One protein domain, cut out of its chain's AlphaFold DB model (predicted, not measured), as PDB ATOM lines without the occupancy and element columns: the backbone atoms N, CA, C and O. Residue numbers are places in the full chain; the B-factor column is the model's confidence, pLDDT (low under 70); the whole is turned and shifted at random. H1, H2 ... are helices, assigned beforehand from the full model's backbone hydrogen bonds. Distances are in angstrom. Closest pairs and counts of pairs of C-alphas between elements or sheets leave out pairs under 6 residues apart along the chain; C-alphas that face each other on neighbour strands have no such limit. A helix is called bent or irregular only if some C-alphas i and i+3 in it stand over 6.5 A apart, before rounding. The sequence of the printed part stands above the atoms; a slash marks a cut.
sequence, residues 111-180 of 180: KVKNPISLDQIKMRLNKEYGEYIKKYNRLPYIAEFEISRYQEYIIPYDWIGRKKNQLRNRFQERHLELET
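What this domain is: This is residues 111 to 180 of the 180 residues of an uncharacterized protein of Gigaspora rosea (UniProt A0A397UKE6). The model is a wide, open V: one limb is a small body of three short helices, H1 to H3, and the other is a single long helix, H4, that sticks out as a free arm. In the body H1 and H3 sit side by side and run opposite ways, H2 lies at the end far from the arm, and near the corner of the V a short antiparallel pairing of residues 112 to 113 with residues 153 to 154 ties the first residues to the link that leads to H4. The printed part has 70 residues with four named helices, in the order H1, H2, H3, H4, and no named strand; the class is all helix. The whole is extended, with a radius of gyration of the C-alphas of 19.2 A, and spans 60 by 28 by 16 A, the arm making much of the length.

Where its parts are: The printed part begins at Lys 111, whose C-alpha is at (38.542, -0.784, 20.076), and residues 111 to 117 come before the first helix. H1 is residues 118 to 128, 15.2 A from first to last C-alpha, and begins with C-alpha 118 at (48.287, 7.323, 30.322). H2 is residues 130 to 136, 10.1 A long, and ends with C-alpha 136 at (48.014, 17.751, 49.938). H3 is residues 141 to 148, 10.2 A long. H4 is residues 159 to 179, the longest helix with 21 residues and 30.6 A from first to last C-alpha; it ends with C-alpha 179 at (43.543, 25.101, -9.668). Thr 180 is the chain's last residue. No helix is bent or irregular.

How they stand to each other: H1 touches H3, with 4 pairs of C-alphas within 8 A; the closest C-alphas are those of Leu 125 and Ala 143, 6.5 A apart. Their lines stand at a shallow tilt of 13 degrees and they run opposite ways, with their centres 11.0 A apart. H2 touches no helix. H1 and H2 are close but not clearly touching: their closest C-alphas, those of Asn 126 and Ile 133, are 7.7 A apart, and their lines are about perpendicular, at 80 degrees. H2 and H3 are apart, though they follow each other in the chain. H4 is apart from H1, H2 and H3. Residues 157 to 180, of which 159 to 179 belong to H4, stand free, with no C-alpha 8 or more residues apart along the chain within 10 A. In H1, H2, H3 and H4 every backbone O i to N i+4 pair is within hydrogen-bond range.

The domain as a whole: The C-alphas farthest apart are those of Tyr 136 and Thr 180, 60.5 A, while the first and last printed C-alphas, those of Lys 111 and Thr 180, are 40.8 A apart. The outline is only just a rod, with spans of 60 by 28 by 16 A. Without residues 157 to 180 the body has 46 residues, spans 38 by 16 by 12 A and has a radius of gyration of 12.1 A. The printed part has no cut. The links from H1 to H2, with 1 residue, and from H2 to H3, with 4 residues, are tight; the link from H3 to H4, with 10 residues, is short, and no link is long. The mean pLDDT of the printed part is 80.5. It is under 70 at residue 111, residues 155 to 167, residues 169 to 175 and residues 177 to 180, and the mean of H4 is 66, against 93 for H1, 94 for H2 and 93 for H3.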
ATOM      1  N   LYS A 111      37.985  -1.910  19.321       65.50
ATOM      2  CA  LYS A 111      38.542  -0.784  20.076       65.50
ATOM      3  C   LYS A 111      39.905  -0.378  19.486       65.50
ATOM      4  O   LYS A 111      40.741  -1.242  19.227       65.50
ATOM      5  N   VAL A 112      40.126   0.919  19.276       71.38
ATOM      6  CA  VAL A 112      41.376   1.468  18.719       71.38
ATOM      7  C   VAL A 112      42.269   1.990  19.825       71.38
ATOM      8  O   VAL A 112      41.752   2.520  20.805       71.38
ATOM      9  N   LYS A 113      43.592   1.871  19.674       80.19
ATOM     10  CA  LYS A 113      44.529   2.383  20.679       80.19
ATOM     11  C   LYS A 113      44.345   3.898  20.850       80.19
ATOM     12  O   LYS A 113      44.248   4.628  19.863       80.19
ATOM     13  N   ASN A 114      44.261   4.353  22.093       78.06
ATOM     14  CA  ASN A 114      44.108   5.752  22.453       78.06
ATOM     15  C   ASN A 114      45.354   6.526  21.991       78.06
ATOM     16  O   ASN A 114      46.469   6.108  22.308       78.06
ATOM     17  N   PRO A 115      45.195   7.621  21.224       77.25
ATOM     18  CA  PRO A 115      46.332   8.405  20.744       77.25
ATOM     19  C   PRO A 115      47.114   9.089  21.870       77.25
ATOM     20  O   PRO A 115      48.270   9.445  21.663       77.25
ATOM     21  N   ILE A 116      46.496   9.288  23.037       81.12
ATOM     22  CA  ILE A 116      47.142   9.872  24.212       81.12
ATOM     23  C   ILE A 116      47.451   8.737  25.183       81.12
ATOM     24  O   ILE A 116      46.550   7.986  25.553       81.12
ATOM     25  N   SER A 117      48.710   8.611  25.605       89.12
ATOM     26  CA  SER A 117      49.092   7.602  26.596       89.12
ATOM     27  C   SER A 117      48.717   8.034  28.015       89.12
ATOM     28  O   SER A 117      48.656   9.225  28.337       89.12
ATOM     29  N   LEU A 118      48.521   7.057  28.902       91.88
ATOM     30  CA  LEU A 118      48.287   7.323  30.322       91.88
ATOM     31  C   LEU A 118      49.415   8.165  30.941       91.88
ATOM     32  O   LEU A 118      49.155   9.033  31.772       91.88
ATOM     33  N   ASP A 119      50.657   7.948  30.513       92.31
ATOM     34  CA  ASP A 119      51.813   8.697  31.008       92.31
ATOM     35  C   ASP A 119      51.792  10.155  30.555       92.31
ATOM     36  O   ASP A 119      52.084  11.044  31.351       92.31
ATOM     37  N   GLN A 120      51.365  10.432  29.318       90.81
ATOM     38  CA  GLN A 120      51.169  11.804  28.844       90.81
ATOM     39  C   GLN A 120      50.093  12.529  29.660       90.81
ATOM     40  O   GLN A 120      50.274  13.694  30.020       90.81
ATOM     41  N   ILE A 121      49.000  11.838  30.006       92.19
ATOM     42  CA  ILE A 121      47.943  12.382  30.870       92.19
ATOM     43  C   ILE A 121      48.500  12.668  32.267       92.19
ATOM     44  O   ILE A 121      48.332  13.773  32.777       92.19
ATOM     45  N   LYS A 122      49.231  11.721  32.866       92.88
ATOM     46  CA  LYS A 122      49.864  11.904  34.181       92.88
ATOM     47  C   LYS A 122      50.871  13.054  34.186       92.88
ATOM     48  O   LYS A 122      50.852  13.860  35.110       92.88
ATOM     49  N   MET A 123      51.716  13.179  33.162       94.25
ATOM     50  CA  MET A 123      52.653  14.303  33.033       94.25
ATOM     51  C   MET A 123      51.917  15.642  32.955       94.25
ATOM     52  O   MET A 123      52.303  16.589  33.642       94.25
ATOM     53  N   ARG A 124      50.841  15.721  32.161       95.62
ATOM     54  CA  ARG A 124      50.005  16.925  32.059       95.62
ATOM     55  C   ARG A 124      49.377  17.280  33.410       95.62
ATOM     56  O   ARG A 124      49.516  18.415  33.849       95.62
ATOM     57  N   LEU A 125      48.757  16.311  34.085       93.94
ATOM     58  CA  LEU A 125      48.096  16.510  35.380       93.94
ATOM     59  C   LEU A 125      49.083  16.885  36.491       93.94
ATOM     60  O   LEU A 125      48.791  17.767  37.292       93.94
ATOM     61  N   ASN A 126      50.275  16.286  36.514       91.94
ATOM     62  CA  ASN A 126      51.331  16.651  37.461       91.94
ATOM     63  C   ASN A 126      51.824  18.087  37.254       91.94
ATOM     64  O   ASN A 126      52.170  18.766  38.219       91.94
ATOM     65  N   LYS A 127      51.850  18.560  36.002       94.25
ATOM     66  CA  LYS A 127      52.187  19.951  35.682       94.25
ATOM     67  C   LYS A 127      51.070  20.908  36.099       94.25
ATOM     68  O   LYS A 127      51.355  21.943  36.687       94.25
ATOM     69  N   GLU A 128      49.822  20.562  35.801       94.75
ATOM     70  CA  GLU A 128      48.640  21.388  36.076       94.75
ATOM     71  C   GLU A 128      48.350  21.511  37.579       94.75
ATOM     72  O   GLU A 128      48.083  22.601  38.075       94.75
ATOM     73  N   TYR A 129      48.482  20.410  38.322       94.19
ATOM     74  CA  TYR A 129      48.146  20.331  39.747       94.19
ATOM     75  C   TYR A 129      49.368  20.246  40.665       94.19
ATOM     76  O   TYR A 129      49.240  19.860  41.826       94.19
ATOM     77  N   GLY A 130      50.557  20.632  40.192       93.12
ATOM     78  CA  GLY A 130      51.806  20.504  40.949       93.12
ATOM     79  C   GLY A 130      51.776  21.170  42.331       93.12
ATOM     80  O   GLY A 130      52.270  20.596  43.301       93.12
ATOM     81  N   GLU A 131      51.159  22.346  42.461       94.81
ATOM     82  CA  GLU A 131      51.003  23.033  43.755       94.81
ATOM     83  C   GLU A 131      50.038  22.306  44.697       94.81
ATOM     84  O   GLU A 131      50.305  22.177  45.893       94.81
ATOM     85  N   TYR A 132      48.940  21.772  44.157       94.12
ATOM     86  CA  TYR A 132      47.972  20.985  44.917       94.12
ATOM     87  C   TYR A 132      48.608  19.691  45.436       94.12
ATOM     88  O   TYR A 132      48.465  19.360  46.614       94.12
ATOM     89  N   ILE A 133      49.366  19.002  44.580       93.75
ATOM     90  CA  ILE A 133      50.100  17.786  44.939       93.75
ATOM     91  C   ILE A 133      51.122  18.097  46.033       93.75
ATOM     92  O   ILE A 133      51.173  17.378  47.023       93.75
ATOM     93  N   LYS A 134      51.884  19.194  45.924       94.25
ATOM     94  CA  LYS A 134      52.829  19.607  46.979       94.25
ATOM     95  C   LYS A 134      52.137  19.869  48.318       94.25
ATOM     96  O   LYS A 134      52.683  19.523  49.358       94.25
ATOM     97  N   LYS A 135      50.949  20.482  48.295       95.62
ATOM     98  CA  LYS A 135      50.215  20.868  49.507       95.62
ATOM     99  C   LYS A 135      49.507  19.697  50.189       95.62
ATOM    100  O   LYS A 135      49.495  19.630  51.412       95.62
ATOM    101  N   TYR A 136      48.889  18.808  49.415       92.94
ATOM    102  CA  TYR A 136      48.014  17.751  49.938       92.94
ATOM    103  C   TYR A 136      48.560  16.335  49.730       92.94
ATOM    104  O   TYR A 136      47.909  15.373  50.130       92.94
ATOM    105  N   ASN A 137      49.728  16.199  49.097       91.50
ATOM    106  CA  ASN A 137      50.369  14.933  48.739       91.50
ATOM    107  C   ASN A 137      49.450  13.959  47.977       91.50
ATOM    108  O   ASN A 137      49.523  12.745  48.146       91.50
ATOM    109  N   ARG A 138      48.543  14.502  47.157       90.31
ATOM    110  CA  ARG A 138      47.596  13.738  46.335       90.31
ATOM    111  C   ARG A 138      47.161  14.530  45.108       90.31
ATOM    112  O   ARG A 138      47.288  15.755  45.084       90.31
ATOM    113  N   LEU A 139      46.599  13.836  44.122       91.50
ATOM    114  CA  LEU A 139      45.917  14.483  43.006       91.50
ATOM    115  C   LEU A 139      44.527  14.971  43.451       91.50
ATOM    116  O   LEU A 139      43.920  14.398  44.357       91.50
ATOM    117  N   PRO A 140      43.998  16.050  42.857       93.81
ATOM    118  CA  PRO A 140      42.607  16.418  43.078       93.81
ATOM    119  C   PRO A 140      41.680  15.361  42.472       93.81
ATOM    120  O   PRO A 140      42.006  14.737  41.463       93.81
ATOM    121  N   TYR A 141      40.482  15.228  43.044       92.81
ATOM    122  CA  TYR A 141      39.484  14.234  42.629       92.81
ATOM    123  C   TYR A 141      39.218  14.225  41.114       92.81
ATOM    124  O   TYR A 141      39.082  13.164  40.519       92.81
ATOM    125  N   ILE A 142      39.196  15.394  40.467       91.38
ATOM    126  CA  ILE A 142      38.974  15.520  39.016       91.38
ATOM    127  C   ILE A 142      40.086  14.819  38.217       91.38
ATOM    128  O   ILE A 142      39.805  14.109  37.253       91.38
ATOM    129  N   ALA A 143      41.340  14.976  38.644       92.31
ATOM    130  CA  ALA A 143      42.500  14.357  38.010       92.31
ATOM    131  C   ALA A 143      42.538  12.839  38.262       92.31
ATOM    132  O   ALA A 143      42.820  12.062  37.348       92.31
ATOM    133  N   GLU A 144      42.204  12.404  39.480       93.19
ATOM    134  CA  GLU A 144      42.060  10.979  39.807       93.19
ATOM    135  C   GLU A 144      40.938  10.327  38.989       93.19
ATOM    136  O   GLU A 144      41.109   9.233  38.449       93.19
ATOM    137  N   PHE A 145      39.812  11.025  38.830       93.31
ATOM    138  CA  PHE A 145      38.683  10.571  38.030       93.31
ATOM    139  C   PHE A 145      39.064  10.403  36.555       93.31
ATOM    140  O   PHE A 145      38.745   9.373  35.960       93.31
ATOM    141  N   GLU A 146      39.798  11.352  35.969       92.12
ATOM    142  CA  GLU A 146      40.281  11.248  34.587       92.12
ATOM    143  C   GLU A 146      41.212  10.042  34.387       92.12
ATOM    144  O   GLU A 146      41.016   9.260  33.454       92.12
ATOM    145  N   ILE A 147      42.174   9.845  35.294       93.06
ATOM    146  CA  ILE A 147      43.078   8.685  35.279       93.06
ATOM    147  C   ILE A 147      42.282   7.380  35.402       93.06
ATOM    148  O   ILE A 147      42.535   6.438  34.653       93.06
ATOM    149  N   SER A 148      41.300   7.325  36.304       92.56
ATOM    150  CA  SER A 148      40.487   6.124  36.541       92.56
ATOM    151  C   SER A 148      39.621   5.733  35.339       92.56
ATOM    152  O   SER A 148      39.350   4.553  35.120       92.56
ATOM    153  N   ARG A 149      39.198   6.716  34.532       89.31
ATOM    154  CA  ARG A 149      38.378   6.503  33.332       89.31
ATOM    155  C   ARG A 149      39.191   6.286  32.065       89.31
ATOM    156  O   ARG A 149      38.598   6.054  31.009       89.31
ATOM    157  N   TYR A 150      40.517   6.360  32.147       89.88
ATOM    158  CA  TYR A 150      41.378   6.125  31.004       89.88
ATOM    159  C   TYR A 150      41.165   4.717  30.439       89.88
ATOM    160  O   TYR A 150      41.173   3.714  31.151       89.88
ATOM    161  N   GLN A 151      41.016   4.648  29.121       87.44
ATOM    162  CA  GLN A 151      40.985   3.400  28.375       87.44
ATOM    163  C   GLN A 151      42.108   3.430  27.346       87.44
ATOM    164  O   GLN A 151      42.184   4.355  26.534       87.44
ATOM    165  N   GLU A 152      42.964   2.405  27.367       84.69
ATOM    166  CA  GLU A 152      44.021   2.249  26.362       84.69
ATOM    167  C   GLU A 152      43.434   1.995  24.976       84.69
ATOM    168  O   GLU A 152      44.023   2.401  23.983       84.69
ATOM    169  N   TYR A 153      42.251   1.381  24.904       83.12
ATOM    170  CA  TYR A 153      41.540   1.177  23.655       83.12
ATOM    171  C   TYR A 153      40.129   1.764  23.724       83.12
ATOM    172  O   TYR A 153      39.309   1.320  24.529       83.12
ATOM    173  N   ILE A 154      39.837   2.727  22.852       75.06
ATOM    174  CA  ILE A 154      38.573   3.468  22.801       75.06
ATOM    175  C   ILE A 154      37.763   3.100  21.557       75.06
ATOM    176  O   ILE A 154      38.313   2.757  20.512       75.06
ATOM    177  N   ILE A 155      36.438   3.190  21.653       69.00
ATOM    178  CA  ILE A 155      35.570   3.249  20.471       69.00
ATOM    179  C   ILE A 155      35.431   4.735  20.135       69.00
ATOM    180  O   ILE A 155      34.964   5.487  20.993       69.00
ATOM    181  N   PRO A 156      35.857   5.203  18.948       64.56
ATOM    182  CA  PRO A 156      35.780   6.622  18.633       64.56
ATOM    183  C   PRO A 156      34.312   7.071  18.592       64.56
ATOM    184  O   PRO A 156      33.591   6.764  17.646       64.56
ATOM    185  N   TYR A 157      33.873   7.801  19.622       58.22
ATOM    186  CA  TYR A 157      32.510   8.338  19.721       58.22
ATOM    187  C   TYR A 157      32.170   9.250  18.526       58.22
ATOM    188  O   TYR A 157      31.051   9.244  18.029       58.22
ATOM    189  N   ASP A 158      33.176   9.954  17.997       63.66
ATOM    190  CA  ASP A 158      33.067  10.868  16.854       63.66
ATOM    191  C   ASP A 158      33.676  10.290  15.558       63.66
ATOM    192  O   ASP A 158      34.332  10.974  14.768       63.66
ATOM    193  N   TRP A 159      33.522   8.981  15.332       63.09
ATOM    194  CA  TRP A 159      34.037   8.344  14.112       63.09
ATOM    195  C   TRP A 159      33.458   8.985  12.839       63.09
ATOM    196  O   TRP A 159      34.179   9.171  11.855       63.09
ATOM    197  N   ILE A 160      32.178   9.375  12.883       59.31
ATOM    198  CA  ILE A 160      31.475  10.035  11.778       59.31
ATOM    199  C   ILE A 160      32.084  11.412  11.516       59.31
ATOM    200  O   ILE A 160      32.380  11.727  10.362       59.31
ATOM    201  N   GLY A 161      32.305  12.227  12.553       66.00
ATOM    202  CA  GLY A 161      32.891  13.560  12.407       66.00
ATOM    203  C   GLY A 161      34.319  13.500  11.881       66.00
ATOM    204  O   GLY A 161      34.660  14.203  10.928       66.00
ATOM    205  N   ARG A 162      35.136  12.569  12.390       65.62
ATOM    206  CA  ARG A 162      36.500  12.361  11.880       65.62
ATOM    207  C   ARG A 162      36.526  11.915  10.420       65.62
ATOM    208  O   ARG A 162      37.356  12.407   9.659       65.62
ATOM    209  N   LYS A 163      35.606  11.040   9.998       63.66
ATOM    210  CA  LYS A 163      35.477  10.642   8.587       63.66
ATOM    211  C   LYS A 163      35.050  11.799   7.692       63.66
ATOM    212  O   LYS A 163      35.642  11.985   6.632       63.66
ATOM    213  N   LYS A 164      34.079  12.602   8.130       64.31
ATOM    214  CA  LYS A 164      33.648  13.806   7.407       64.31
ATOM    215  C   LYS A 164      34.793  14.810   7.252       64.31
ATOM    216  O   LYS A 164      35.020  15.286   6.145       64.31
ATOM    217  N   ASN A 165      35.557  15.064   8.314       67.00
ATOM    218  CA  ASN A 165      36.707  15.970   8.269       67.00
ATOM    219  C   ASN A 165      37.823  15.448   7.359       67.00
ATOM    220  O   ASN A 165      38.362  16.203   6.558       67.00
ATOM    221  N   GLN A 166      38.131  14.150   7.422       66.69
ATOM    222  CA  GLN A 166      39.130  13.544   6.541       66.69
ATOM    223  C   GLN A 166      38.751  13.688   5.060       66.69
ATOM    224  O   GLN A 166      39.592  14.052   4.241       66.69
ATOM    225  N   LEU A 167      37.494  13.397   4.711       68.06
ATOM    226  CA  LEU A 167      37.002  13.541   3.340       68.06
ATOM    227  C   LEU A 167      37.025  15.004   2.887       68.06
ATOM    228  O   LEU A 167      37.435  15.283   1.765       68.06
ATOM    229  N   ARG A 168      36.648  15.934   3.772       71.81
ATOM    230  CA  ARG A 168      36.679  17.375   3.503       71.81
ATOM    231  C   ARG A 168      38.091  17.876   3.207       71.81
ATOM    232  O   ARG A 168      38.271  18.563   2.210       71.81
ATOM    233  N   ASN A 169      39.078  17.499   4.018       69.69
ATOM    234  CA  ASN A 169      40.461  17.933   3.814       69.69
ATOM    235  C   ASN A 169      41.025  17.392   2.494       69.69
ATOM    236  O   ASN A 169      41.584  18.157   1.718       69.69
ATOM    237  N   ARG A 170      40.781  16.109   2.180       69.31
ATOM    238  CA  ARG A 170      41.182  15.519   0.887       69.31
ATOM    239  C   ARG A 170      40.537  16.233  -0.298       69.31
ATOM    240  O   ARG A 170      41.175  16.406  -1.331       69.31
ATOM    241  N   PHE A 171      39.272  16.624  -0.158       66.38
ATOM    242  CA  PHE A 171      38.571  17.377  -1.192       66.38
ATOM    243  C   PHE A 171      39.193  18.764  -1.393       66.38
ATOM    244  O   PHE A 171      39.403  19.173  -2.529       66.38
ATOM    245  N   GLN A 172      39.534  19.462  -0.308       69.81
ATOM    246  CA  GLN A 172      40.170  20.781  -0.359       69.81
ATOM    247  C   GLN A 172      41.576  20.731  -0.970       69.81
ATOM    248  O   GLN A 172      41.863  21.512  -1.869       69.81
ATOM    249  N   GLU A 173      42.423  19.796  -0.534       67.44
ATOM    250  CA  GLU A 173      43.776  19.599  -1.081       67.44
ATOM    251  C   GLU A 173      43.736  19.334  -2.593       67.44
ATOM    252  O   GLU A 173      44.490  19.934  -3.350       67.44
ATOM    253  N   ARG A 174      42.802  18.494  -3.058       65.44
ATOM    254  CA  ARG A 174      42.666  18.181  -4.488       65.44
ATOM    255  C   ARG A 174      42.067  19.313  -5.308       65.44
ATOM    256  O   ARG A 174      42.425  19.455  -6.470       65.44
ATOM    257  N   HIS A 175      41.159  20.093  -4.730       65.38
ATOM    258  CA  HIS A 175      40.651  21.294  -5.387       65.38
ATOM    259  C   HIS A 175      41.795  22.274  -5.662       65.38
ATOM    260  O   HIS A 175      41.924  22.750  -6.779       65.38
ATOM    261  N   LEU A 176      42.671  22.471  -4.672       70.06
ATOM    262  CA  LEU A 176      43.870  23.298  -4.803       70.06
ATOM    263  C   LEU A 176      44.835  22.756  -5.872       70.06
ATOM    264  O   LEU A 176      45.306  23.537  -6.687       70.06
ATOM    265  N   GLU A 177      45.086  21.440  -5.922       65.88
ATOM    266  CA  GLU A 177      45.944  20.818  -6.953       65.88
ATOM    267  C   GLU A 177      45.423  21.002  -8.387       65.88
ATOM    268  O   GLU A 177      46.222  21.051  -9.314       65.88
ATOM    269  N   LEU A 178      44.102  21.059  -8.584       62.00
ATOM    270  CA  LEU A 178      43.483  21.237  -9.903       62.00
ATOM    271  C   LEU A 178      43.397  22.711 -10.338       62.00
ATOM    272  O   LEU A 178      43.143  22.974 -11.511       62.00
ATOM    273  N   GLU A 179      43.551  23.654  -9.404       59.31
ATOM    274  CA  GLU A 179      43.543  25.101  -9.668       59.31
ATOM    275  C   GLU A 179      44.939  25.670  -9.996       59.31
ATOM    276  O   GLU A 179      45.020  26.770 -10.546       59.31
ATOM    277  N   THR A 180      46.017  24.941  -9.679       53.03
ATOM    278  CA  THR A 180      47.421  25.229 -10.062       53.03
ATOM    279  C   THR A 180      47.837  24.572 -11.368       53.03
ATOM    280  O   THR A 180      48.558  25.241 -12.141       53.03
TER     281      THR A 180